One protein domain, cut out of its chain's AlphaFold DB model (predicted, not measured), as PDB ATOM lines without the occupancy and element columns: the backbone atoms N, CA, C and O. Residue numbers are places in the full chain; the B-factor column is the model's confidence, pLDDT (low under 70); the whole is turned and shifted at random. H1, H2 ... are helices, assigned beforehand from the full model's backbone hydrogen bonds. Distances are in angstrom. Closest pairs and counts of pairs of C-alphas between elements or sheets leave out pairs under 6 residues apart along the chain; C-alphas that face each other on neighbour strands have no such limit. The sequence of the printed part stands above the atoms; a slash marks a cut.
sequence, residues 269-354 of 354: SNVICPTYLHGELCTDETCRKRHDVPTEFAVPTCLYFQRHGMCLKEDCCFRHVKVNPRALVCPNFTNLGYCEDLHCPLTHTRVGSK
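This is residues 269 to 354 of the 354 residues of the protein "Predicted protein" of Phaeodactylum tricornutum (strain CCAP 1055/1) (UniProt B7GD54). There is little regular structure here: a chain of wide loops bears four short helices, with H1 and loop 278 to 294 towards one end, H3 and loop 309 to 330 towards the other, and H2 between. The printed part has 86 residues, 20 of them in H1 to H4, and no named strand; its class is all helix. It is compact, radius of gyration of the C-alphas 13.4 A, spanning 40 by 29 by 26 A.

Find C-alpha 274 at (-9.983, 6.634, 20.822), where H1, residues 274 to 277, begins. H2 is residues 295 to 298. H3, residues 303 to 308, runs 8.5 A. H4, residues 331 to 336, runs 8.1 A to C-alpha 336 at (-16.627, -5.535, 19.796).

H1 and H2 only just touch, with 3 pairs of C-alphas within 8 A, closest Leu 277 and Thr 295 at 5.5 A. H2 and H4 are close but not clearly touching: C-alphas 298 and 333, the closest, are 7.5 A apart. H3 touches no helix. Every O i to N i+4 pair is within hydrogen-bond range in H3 and H4; H1 and H2 are too short for one.

C-alphas 285 and 326 are farthest apart, 41.8 A. The printed part has no cut. Links H1 to H2 and H3 to H4 are long. In this model, pLDDT is under 70 at residues 269 and 352 to 354.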
ATOM      1  N   SER A 269     -15.309  -1.764  29.750       62.88
ATOM      2  CA  SER A 269     -15.260  -1.147  28.429       62.88
ATOM      3  C   SER A 269     -14.402  -1.983  27.488       62.88
ATOM      4  O   SER A 269     -13.224  -1.694  27.305       62.88
ATOM      5  N   ASN A 270     -15.032  -2.922  26.772       71.38
ATOM      6  CA  ASN A 270     -14.514  -3.514  25.522       71.38
ATOM      7  C   ASN A 270     -14.220  -2.464  24.423       71.38
ATOM      8  O   ASN A 270     -13.923  -2.799  23.282       71.38
ATOM      9  N   VAL A 271     -14.308  -1.179  24.762       85.25
ATOM     10  CA  VAL A 271     -14.097  -0.039  23.893       85.25
ATOM     11  C   VAL A 271     -12.597   0.188  23.720       85.25
ATOM     12  O   VAL A 271     -11.841   0.334  24.685       85.25
ATOM     13  N   ILE A 272     -12.183   0.258  22.463       90.25
ATOM     14  CA  ILE A 272     -10.823   0.608  22.057       90.25
ATOM     15  C   ILE A 272     -10.554   2.073  22.405       90.25
ATOM     16  O   ILE A 272     -11.436   2.932  22.296       90.25
ATOM     17  N   CYS A 273      -9.341   2.373  22.867       91.81
ATOM     18  CA  CYS A 273      -8.968   3.745  23.179       91.81
ATOM     19  C   CYS A 273      -9.092   4.633  21.930       91.81
ATOM     20  O   CYS A 273      -8.530   4.287  20.895       91.81
ATOM     21  N   PRO A 274      -9.801   5.777  21.989       89.56
ATOM     22  CA  PRO A 274      -9.983   6.634  20.822       89.56
ATOM     23  C   PRO A 274      -8.658   7.223  20.328       89.56
ATOM     24  O   PRO A 274      -8.429   7.228  19.128       89.56
ATOM     25  N   THR A 275      -7.763   7.650  21.225       91.12
ATOM     26  CA  THR A 275      -6.426   8.156  20.867       91.12
ATOM     27  C   THR A 275      -5.633   7.099  20.102       91.12
ATOM     28  O   THR A 275      -5.117   7.358  19.021       91.12
ATOM     29  N   TYR A 276      -5.655   5.866  20.606       90.50
ATOM     30  CA  TYR A 276      -5.012   4.738  19.944       90.50
ATOM     31  C   TYR A 276      -5.661   4.392  18.599       90.50
ATOM     32  O   TYR A 276      -4.962   4.119  17.630       90.50
ATOM     33  N   LEU A 277      -6.992   4.483  18.497       89.06
ATOM     34  CA  LEU A 277      -7.729   4.289  17.247       89.06
ATOM     35  C   LEU A 277      -7.337   5.314  16.170       89.06
ATOM     36  O   LEU A 277      -7.392   5.005  14.983       89.06
ATOM     37  N   HIS A 278      -6.928   6.518  16.573       85.94
ATOM     38  CA  HIS A 278      -6.406   7.539  15.668       85.94
ATOM     39  C   HIS A 278      -4.961   7.275  15.211       85.94
ATOM     40  O   HIS A 278      -4.448   8.027  14.388       85.94
ATOM     41  N   GLY A 279      -4.321   6.204  15.695       85.06
ATOM     42  CA  GLY A 279      -2.909   5.918  15.444       85.06
ATOM     43  C   GLY A 279      -1.962   6.740  16.318       85.06
ATOM     44  O   GLY A 279      -0.755   6.727  16.094       85.06
ATOM     45  N   GLU A 280      -2.489   7.451  17.316       89.31
ATOM     46  CA  GLU A 280      -1.693   8.229  18.257       89.31
ATOM     47  C   GLU A 280      -1.344   7.388  19.488       89.31
ATOM     48  O   GLU A 280      -2.132   6.568  19.974       89.31
ATOM     49  N   LEU A 281      -0.148   7.605  20.035       88.75
ATOM     50  CA  LEU A 281       0.252   6.969  21.286       88.75
ATOM     51  C   LEU A 281      -0.588   7.541  22.432       88.75
ATOM     52  O   LEU A 281      -0.568   8.743  22.693       88.75
ATOM     53  N   CYS A 282      -1.318   6.677  23.138       94.19
ATOM     54  CA  CYS A 282      -2.071   7.086  24.318       94.19
ATOM     55  C   CYS A 282      -1.097   7.504  25.432       94.19
ATOM     56  O   CYS A 282      -0.310   6.690  25.914       94.19
ATOM     57  N   THR A 283      -1.145   8.776  25.833       95.12
ATOM     58  CA  THR A 283      -0.298   9.344  26.895       95.12
ATOM     59  C   THR A 283      -0.758   8.970  28.300       95.12
ATOM     60  O   THR A 283      -0.000   9.119  29.257       95.12
ATOM     61  N   ASP A 284      -1.996   8.496  28.432       92.81
ATOM     62  CA  ASP A 284      -2.612   8.193  29.716       92.81
ATOM     63  C   ASP A 284      -2.090   6.854  30.251       92.81
ATOM     64  O   ASP A 284      -2.532   5.779  29.843       92.81
ATOM     65  N   GLU A 285      -1.169   6.915  31.217       88.00
ATOM     66  CA  GLU A 285      -0.572   5.728  31.855       88.00
ATOM     67  C   GLU A 285      -1.616   4.842  32.565       88.00
ATOM     68  O   GLU A 285      -1.400   3.649  32.769       88.00
ATOM     69  N   THR A 286      -2.765   5.419  32.926       90.06
ATOM     70  CA  THR A 286      -3.875   4.752  33.622       90.06
ATOM     71  C   THR A 286      -5.060   4.436  32.706       90.06
ATOM     72  O   THR A 286      -6.146   4.104  33.193       90.06
ATOM     73  N   CYS A 287      -4.884   4.527  31.383       90.69
ATOM     74  CA  CYS A 287      -5.942   4.224  30.427       90.69
ATOM     75  C   CYS A 287      -6.400   2.766  30.563       90.69
ATOM     76  O   CYS A 287      -5.646   1.827  30.323       90.69
ATOM     77  N   ARG A 288      -7.672   2.575  30.928       89.81
ATOM     78  CA  ARG A 288      -8.303   1.248  31.068       89.81
ATOM     79  C   ARG A 288      -8.920   0.724  29.768       89.81
ATOM     80  O   ARG A 288      -9.583  -0.308  29.779       89.81
ATOM     81  N   LYS A 289      -8.764   1.460  28.665       90.12
ATOM     82  CA  LYS A 289      -9.302   1.087  27.352       90.12
ATOM     83  C   LYS A 289      -8.337   0.150  26.631       90.12
ATOM     84  O   LYS A 289      -7.155   0.082  26.956       90.12
ATOM     85  N   ARG A 290      -8.848  -0.554  25.624       90.06
ATOM     86  CA  ARG A 290      -8.054  -1.505  24.840       90.06
ATOM     87  C   ARG A 290      -7.032  -0.793  23.946       90.06
ATOM     88  O   ARG A 290      -7.387   0.140  23.220       90.06
ATOM     89  N   HIS A 291      -5.784  -1.259  24.011       90.69
ATOM     90  CA  HIS A 291      -4.633  -0.844  23.188       90.69
ATOM     91  C   HIS A 291      -3.983  -2.028  22.454       90.69
ATOM     92  O   HIS A 291      -2.925  -1.902  21.853       90.69
ATOM     93  N   ASP A 292      -4.586  -3.206  22.552       89.75
ATOM     94  CA  ASP A 292      -4.077  -4.461  22.009       89.75
ATOM     95  C   ASP A 292      -4.494  -4.693  20.551       89.75
ATOM     96  O   ASP A 292      -3.813  -5.410  19.827       89.75
ATOM     97  N   VAL A 293      -5.589  -4.072  20.107       91.50
ATOM     98  CA  VAL A 293      -6.148  -4.266  18.761       91.50
ATOM     99  C   VAL A 293      -5.453  -3.356  17.745       91.50
ATOM    100  O   VAL A 293      -5.545  -2.139  17.890       91.50
ATOM    101  N   PRO A 294      -4.810  -3.875  16.687       90.69
ATOM    102  CA  PRO A 294      -4.208  -3.022  15.664       90.69
ATOM    103  C   PRO A 294      -5.254  -2.110  15.006       90.69
ATOM    104  O   PRO A 294      -6.401  -2.510  14.780       90.69
ATOM    105  N   THR A 295      -4.859  -0.877  14.687       89.81
ATOM    106  CA  THR A 295      -5.754   0.164  14.151       89.81
ATOM    107  C   THR A 295      -6.493  -0.290  12.893       89.81
ATOM    108  O   THR A 295      -7.684  -0.026  12.755       89.81
ATOM    109  N   GLU A 296      -5.843  -1.062  12.025       90.50
ATOM    110  CA  GLU A 296      -6.402  -1.586  10.770       90.50
ATOM    111  C   GLU A 296      -7.707  -2.387  10.945       90.50
ATOM    112  O   GLU A 296      -8.591  -2.342  10.084       90.50
ATOM    113  N   PHE A 297      -7.862  -3.079  12.078       92.62
ATOM    114  CA  PHE A 297      -9.036  -3.904  12.395       92.62
ATOM    115  C   PHE A 297     -10.162  -3.118  13.074       92.62
ATOM    116  O   PHE A 297     -11.331  -3.512  13.033       92.62
ATOM    117  N   ALA A 298      -9.813  -2.009  13.723       93.31
ATOM    118  CA  ALA A 298     -10.722  -1.194  14.521       93.31
ATOM    119  C   ALA A 298     -11.275   0.019  13.752       93.31
ATOM    120  O   ALA A 298     -12.281   0.621  14.131       93.31
ATOM    121  N   VAL A 299     -10.619   0.388  12.655       92.88
ATOM    122  CA  VAL A 299     -10.971   1.546  11.842       92.88
ATOM    123  C   VAL A 299     -12.205   1.258  10.964       92.88
ATOM    124  O   VAL A 299     -12.262   0.235  10.274       92.88
ATOM    125  N   PRO A 300     -13.207   2.161  10.927       94.62
ATOM    126  CA  PRO A 300     -14.380   1.987  10.076       94.62
ATOM    127  C   PRO A 300     -14.065   2.232   8.593       94.62
ATOM    128  O   PRO A 300     -13.036   2.802   8.218       94.62
ATOM    129  N   THR A 301     -14.988   1.823   7.719       95.19
ATOM    130  CA  THR A 301     -14.847   2.026   6.268       95.19
ATOM    131  C   THR A 301     -14.961   3.508   5.900       95.19
ATOM    132  O   THR A 301     -15.850   4.216   6.376       95.19
ATOM    133  N   CYS A 302     -14.083   3.982   5.015       95.31
ATOM    134  CA  CYS A 302     -14.100   5.353   4.513       95.31
ATOM    135  C   CYS A 302     -15.366   5.617   3.686       95.31
ATOM    136  O   CYS A 302     -15.526   5.082   2.589       95.31
ATOM    137  N   LEU A 303     -16.257   6.486   4.173       94.31
ATOM    138  CA  LEU A 303     -17.515   6.804   3.484       94.31
ATOM    139  C   LEU A 303     -17.303   7.476   2.119       94.31
ATOM    140  O   LEU A 303     -18.079   7.226   1.196       94.31
ATOM    141  N   TYR A 304     -16.266   8.305   1.973       96.38
ATOM    142  CA  TYR A 304     -15.946   8.961   0.700       96.38
ATOM    143  C   TYR A 304     -15.499   7.946  -0.348       96.38
ATOM    144  O   TYR A 304     -16.070   7.904  -1.436       96.38
ATOM    145  N   PHE A 305     -14.563   7.066   0.016       96.56
ATOM    146  CA  PHE A 305     -14.127   5.968  -0.845       96.56
ATOM    147  C   PHE A 305     -15.290   5.028  -1.182       96.56
ATOM    148  O   PHE A 305     -15.499   4.657  -2.334       96.56
ATOM    149  N   GLN A 306     -16.124   4.713  -0.193       95.31
ATOM    150  CA  GLN A 306     -17.277   3.847  -0.384       95.31
ATOM    151  C   GLN A 306     -18.285   4.437  -1.387       95.31
ATOM    152  O   GLN A 306     -18.771   3.713  -2.260       95.31
ATOM    153  N   ARG A 307     -18.564   5.748  -1.317       95.00
ATOM    154  CA  ARG A 307     -19.503   6.444  -2.219       95.00
ATOM    155  C   ARG A 307     -18.920   6.716  -3.604       95.00
ATOM    156  O   ARG A 307     -19.570   6.409  -4.594       95.00
ATOM    157  N   HIS A 308     -17.713   7.269  -3.675       96.31
ATOM    158  CA  HIS A 308     -17.134   7.788  -4.919       96.31
ATOM    159  C   HIS A 308     -16.124   6.841  -5.572       96.31
ATOM    160  O   HIS A 308     -15.721   7.070  -6.703       96.31
ATOM    161  N   GLY A 309     -15.694   5.788  -4.870       96.00
ATOM    162  CA  GLY A 309     -14.585   4.931  -5.304       96.00
ATOM    163  C   GLY A 309     -13.206   5.577  -5.140       96.00
ATOM    164  O   GLY A 309     -12.205   4.931  -5.412       96.00
ATOM    165  N   MET A 310     -13.143   6.832  -4.686       96.50
ATOM    166  CA  MET A 310     -11.906   7.582  -4.487       96.50
ATOM    167  C   MET A 310     -12.010   8.430  -3.217       96.50
ATOM    168  O   MET A 310     -13.065   8.991  -2.913       96.50
ATOM    169  N   CYS A 311     -10.912   8.520  -2.472       97.75
ATOM    170  CA  CYS A 311     -10.738   9.463  -1.373       97.75
ATOM    171  C   CYS A 311      -9.583  10.397  -1.735       97.75
ATOM    172  O   CYS A 311      -8.547   9.929  -2.188       97.75
ATOM    173  N   LEU A 312      -9.761  11.705  -1.541       97.44
ATOM    174  CA  LEU A 312      -8.731  12.706  -1.853       97.44
ATOM    175  C   LEU A 312      -7.616  12.770  -0.797       97.44
ATOM    176  O   LEU A 312      -6.620  13.451  -1.004       97.44
ATOM    177  N   LYS A 313      -7.802  12.113   0.353       96.75
ATOM    178  CA  LYS A 313      -6.819  12.100   1.434       96.75
ATOM    179  C   LYS A 313      -5.862  10.928   1.215       96.75
ATOM    180  O   LYS A 313      -6.297   9.785   1.321       96.75
ATOM    181  N   GLU A 314      -4.598  11.234   0.917       93.12
ATOM    182  CA  GLU A 314      -3.538  10.236   0.688       93.12
ATOM    183  C   GLU A 314      -3.352   9.355   1.935       93.12
ATOM    184  O   GLU A 314      -3.523   8.140   1.861       93.12
ATOM    185  N   ASP A 315      -3.201   9.982   3.105       92.00
ATOM    186  CA  ASP A 315      -3.123   9.301   4.403       92.00
ATOM    187  C   ASP A 315      -4.491   9.274   5.101       92.00
ATOM    188  O   ASP A 315      -4.753   9.929   6.122       92.00
ATOM    189  N   CYS A 316      -5.443   8.571   4.491       93.25
ATOM    190  CA  CYS A 316      -6.764   8.403   5.079       93.25
ATOM    191  C   CYS A 316      -6.703   7.458   6.284       93.25
ATOM    192  O   CYS A 316      -6.376   6.285   6.156       93.25
ATOM    193  N   CYS A 317      -7.117   7.944   7.456       90.31
ATOM    194  CA  CYS A 317      -7.231   7.128   8.667       90.31
ATOM    195  C   CYS A 317      -8.411   6.143   8.636       90.31
ATOM    196  O   CYS A 317      -8.654   5.475   9.633       90.31
ATOM    197  N   PHE A 318      -9.172   6.092   7.537       93.00
ATOM    198  CA  PHE A 318     -10.303   5.192   7.340       93.00
ATOM    199  C   PHE A 318      -9.984   4.130   6.296       93.00
ATOM    200  O   PHE A 318      -9.270   4.382   5.328       93.00
ATOM    201  N   ARG A 319     -10.594   2.952   6.431       92.81
ATOM    202  CA  ARG A 319     -10.284   1.817   5.560       92.81
ATOM    203  C   ARG A 319     -10.829   2.037   4.143       92.81
ATOM    204  O   ARG A 319     -12.034   2.246   3.968       92.81
ATOM    205  N   HIS A 320      -9.964   1.957   3.131       94.62
ATOM    206  CA  HIS A 320     -10.328   2.026   1.709       94.62
ATOM    207  C   HIS A 320     -10.679   0.639   1.156       94.62
ATOM    208  O   HIS A 320      -9.933   0.051   0.382       94.62
ATOM    209  N   VAL A 321     -11.832   0.104   1.564       94.06
ATOM    210  CA  VAL A 321     -12.377  -1.159   1.037       94.06
ATOM    211  C   VAL A 321     -13.719  -0.880   0.378       94.06
ATOM    212  O   VAL A 321     -14.556  -0.175   0.944       94.06
ATOM    213  N   LYS A 322     -13.920  -1.421  -0.828       95.31
ATOM    214  CA  LYS A 322     -15.181  -1.298  -1.558       95.31
ATOM    215  C   LYS A 322     -16.112  -2.423  -1.126       95.31
ATOM    216  O   LYS A 322     -15.933  -3.569  -1.516       95.31
ATOM    217  N   VAL A 323     -17.110  -2.084  -0.320       96.12
ATOM    218  CA  VAL A 323     -18.124  -3.039   0.148       96.12
ATOM    219  C   VAL A 323     -19.389  -2.906  -0.708       96.12
ATOM    220  O   VAL A 323     -19.631  -1.858  -1.310       96.12
ATOM    221  N   ASN A 324     -20.234  -3.931  -0.787       95.44
ATOM    222  CA  ASN A 324     -21.553  -3.774  -1.400       95.44
ATOM    223  C   ASN A 324     -22.389  -2.770  -0.566       95.44
ATOM    224  O   ASN A 324     -22.499  -2.949   0.646       95.44
ATOM    225  N   PRO A 325     -23.010  -1.725  -1.153       91.62
ATOM    226  CA  PRO A 325     -23.847  -0.779  -0.403       91.62
ATOM    227  C   PRO A 325     -25.075  -1.424   0.261       91.62
ATOM    228  O   PRO A 325     -25.675  -0.815   1.142       91.62
ATOM    229  N   ARG A 326     -25.460  -2.637  -0.162       94.50
ATOM    230  CA  ARG A 326     -26.524  -3.451   0.446       94.50
ATOM    231  C   ARG A 326     -26.007  -4.466   1.470       94.50
ATOM    232  O   ARG A 326     -26.812  -5.215   2.016       94.50
ATOM    233  N   ALA A 327     -24.696  -4.538   1.702       96.12
ATOM    234  CA  ALA A 327     -24.152  -5.441   2.703       96.12
ATOM    235  C   ALA A 327     -24.606  -5.019   4.104       96.12
ATOM    236  O   ALA A 327     -24.725  -3.833   4.419       96.12
ATOM    237  N   LEU A 328     -24.853  -6.017   4.946       96.19
ATOM    238  CA  LEU A 328     -25.239  -5.809   6.335       96.19
ATOM    239  C   LEU A 328     -24.089  -5.176   7.126       96.19
ATOM    240  O   LEU A 328     -22.929  -5.192   6.701       96.19
ATOM    241  N   VAL A 329     -24.413  -4.607   8.284       96.00
ATOM    242  CA  VAL A 329     -23.405  -4.110   9.226       96.00
ATOM    243  C   VAL A 329     -22.721  -5.302   9.891       96.00
ATOM    244  O   VAL A 329     -23.391  -6.249  10.301       96.00
ATOM    245  N   CYS A 330     -21.393  -5.265   9.997       96.88
ATOM    246  CA  CYS A 330     -20.629  -6.327  10.642       96.88
ATOM    247  C   CYS A 330     -20.995  -6.426  12.137       96.88
ATOM    248  O   CYS A 330     -20.811  -5.444  12.871       96.88
ATOM    249  N   PRO A 331     -21.491  -7.584  12.619       94.81
ATOM    250  CA  PRO A 331     -21.880  -7.747  14.016       94.81
ATOM    251  C   PRO A 331     -20.664  -7.705  14.944       94.81
ATOM    252  O   PRO A 331     -20.734  -7.070  15.990       94.81
ATOM    253  N   ASN A 332     -19.529  -8.284  14.534       93.94
ATOM    254  CA  ASN A 332     -18.283  -8.241  15.306       93.94
ATOM    255  C   ASN A 332     -17.813  -6.797  15.482       93.94
ATOM    256  O   ASN A 332     -17.599  -6.352  16.604       93.94
ATOM    257  N   PHE A 333     -17.786  -6.025  14.394       94.19
ATOM    258  CA  PHE A 333     -17.415  -4.615  14.459       94.19
ATOM    259  C   PHE A 333     -18.384  -3.795  15.322       94.19
ATOM    260  O   PHE A 333     -17.963  -2.916  16.066       94.19
ATOM    261  N   THR A 334     -19.681  -4.095  15.260       92.06
ATOM    262  CA  THR A 334     -20.703  -3.385  16.043       92.06
ATOM    263  C   THR A 334     -20.620  -3.705  17.535       92.06
ATOM    264  O   THR A 334     -20.735  -2.801  18.358       92.06
ATOM    265  N   ASN A 335     -20.411  -4.975  17.882       89.38
ATOM    266  CA  ASN A 335     -20.437  -5.455  19.264       89.38
ATOM    267  C   ASN A 335     -19.087  -5.275  19.967       89.38
ATOM    268  O   ASN A 335     -19.041  -4.905  21.138       89.38
ATOM    269  N   LEU A 336     -17.989  -5.548  19.258       88.75
ATOM    270  CA  LEU A 336     -16.627  -5.535  19.796       88.75
ATOM    271  C   LEU A 336     -15.886  -4.230  19.487       88.75
ATOM    272  O   LEU A 336     -14.903  -3.915  20.151       88.75
ATOM    273  N   GLY A 337     -16.330  -3.471  18.481       90.12
ATOM    274  CA  GLY A 337     -15.639  -2.269  18.005       90.12
ATOM    275  C   GLY A 337     -14.483  -2.543  17.036       90.12
ATOM    276  O   GLY A 337     -13.816  -1.601  16.621       90.12
ATOM    277  N   TYR A 338     -14.237  -3.806  16.679       93.69
ATOM    278  CA  TYR A 338     -13.246  -4.221  15.688       93.69
ATOM    279  C   TYR A 338     -13.674  -5.523  15.011       93.69
ATOM    280  O   TYR A 338     -14.580  -6.221  15.471       93.69
ATOM    281  N   CYS A 339     -13.033  -5.844  13.895       95.56
ATOM    282  CA  CYS A 339     -13.240  -7.088  13.169       95.56
ATOM    283  C   CYS A 339     -11.885  -7.626  12.726       95.56
ATOM    284  O   CYS A 339     -11.104  -6.877  12.153       95.56
ATOM    285  N   GLU A 340     -11.628  -8.903  12.997       94.12
ATOM    286  CA  GLU A 340     -10.362  -9.587  12.693       94.12
ATOM    287  C   GLU A 340     -10.147  -9.789  11.184       94.12
ATOM    288  O   GLU A 340      -9.020  -9.965  10.732       94.12
ATOM    289  N   ASP A 341     -11.206  -9.677  10.378       94.31
ATOM    290  CA  ASP A 341     -11.118  -9.806   8.929       94.31
ATOM    291  C   ASP A 341     -10.773  -8.459   8.266       94.31
ATOM    292  O   ASP A 341     -11.600  -7.537   8.153       94.31
ATOM    293  N   LEU A 342      -9.550  -8.361   7.730       90.31
ATOM    294  CA  LEU A 342      -9.112  -7.209   6.923       90.31
ATOM    295  C   LEU A 342     -10.008  -7.001   5.693       90.31
ATOM    296  O   LEU A 342     -10.355  -5.868   5.353       90.31
ATOM    297  N   HIS A 343     -10.451  -8.099   5.082       92.00
ATOM    298  CA  HIS A 343     -11.285  -8.120   3.879       92.00
ATOM    299  C   HIS A 343     -12.749  -8.474   4.184       92.00
ATOM    300  O   HIS A 343     -13.414  -9.104   3.366       92.00
ATOM    301  N   CYS A 344     -13.262  -8.093   5.363       95.31
ATOM    302  CA  CYS A 344     -14.648  -8.386   5.741       95.31
ATOM    303  C   CYS A 344     -15.639  -7.904   4.653       95.31
ATOM    304  O   CYS A 344     -15.624  -6.715   4.313       95.31
ATOM    305  N   PRO A 345     -16.527  -8.776   4.131       94.75
ATOM    306  CA  PRO A 345     -17.510  -8.408   3.106       94.75
ATOM    307  C   PRO A 345     -18.682  -7.584   3.665       94.75
ATOM    308  O   PRO A 345     -19.555  -7.150   2.911       94.75
ATOM    309  N   LEU A 346     -18.732  -7.389   4.985       96.44
ATOM    310  CA  LEU A 346     -19.760  -6.628   5.690       96.44
ATOM    311  C   LEU A 346     -19.320  -5.178   5.918       96.44
ATOM    312  O   LEU A 346     -18.137  -4.843   5.927       96.44
ATOM    313  N   THR A 347     -20.286  -4.286   6.121       95.62
ATOM    314  CA  THR A 347     -20.001  -2.860   6.322       95.62
ATOM    315  C   THR A 347     -19.533  -2.581   7.751       95.62
ATOM    316  O   THR A 347     -20.194  -2.943   8.727       95.62
ATOM    317  N   HIS A 348     -18.382  -1.916   7.896       95.69
ATOM    318  CA  HIS A 348     -17.864  -1.460   9.191       95.69
ATOM    319  C   HIS A 348     -18.267  -0.003   9.413       95.69
ATOM    320  O   HIS A 348     -17.554   0.924   9.018       95.69
ATOM    321  N   THR A 349     -19.436   0.207  10.019       92.31
ATOM    322  CA  THR A 349     -19.959   1.539  10.357       92.31
ATOM    323  C   THR A 349     -19.987   1.740  11.864       92.31
ATOM    324  O   THR A 349     -20.427   0.855  12.596       92.31
ATOM    325  N   ARG A 350     -19.583   2.923  12.342       86.19
ATOM    326  CA  ARG A 350     -19.686   3.267  13.765       86.19
ATOM    327  C   ARG A 350     -21.155   3.512  14.119       86.19
ATOM    328  O   ARG A 350     -21.745   4.506  13.697       86.19
ATOM    329  N   VAL A 351     -21.753   2.596  14.874       72.94
ATOM    330  CA  VAL A 351     -23.135   2.716  15.350       72.94
ATOM    331  C   VAL A 351     -23.157   3.762  16.468       72.94
ATOM    332  O   VAL A 351     -22.844   3.453  17.610       72.94
ATOM    333  N   GLY A 352     -23.424   5.031  16.142       61.69
ATOM    334  CA  GLY A 352     -23.458   6.076  17.178       61.69
ATOM    335  C   GLY A 352     -23.505   7.540  16.742       61.69
ATOM    336  O   GLY A 352     -23.500   8.405  17.608       61.69
ATOM    337  N   SER A 353     -23.560   7.860  15.449       42.97
ATOM    338  CA  SER A 353     -23.706   9.250  14.982       42.97
ATOM    339  C   SER A 353     -25.074   9.435  14.329       42.97
ATOM    340  O   SER A 353     -25.183   9.420  13.104       42.97
ATOM    341  N   LYS A 354     -26.128   9.518  15.142       37.88
ATOM    342  CA  LYS A 354     -27.440  10.010  14.709       37.88
ATOM    343  C   LYS A 354     -27.759  11.302  15.430       37.88
ATOM    344  O   LYS A 354     -27.447  11.358  16.639       37.88
TER     345      LYS A 354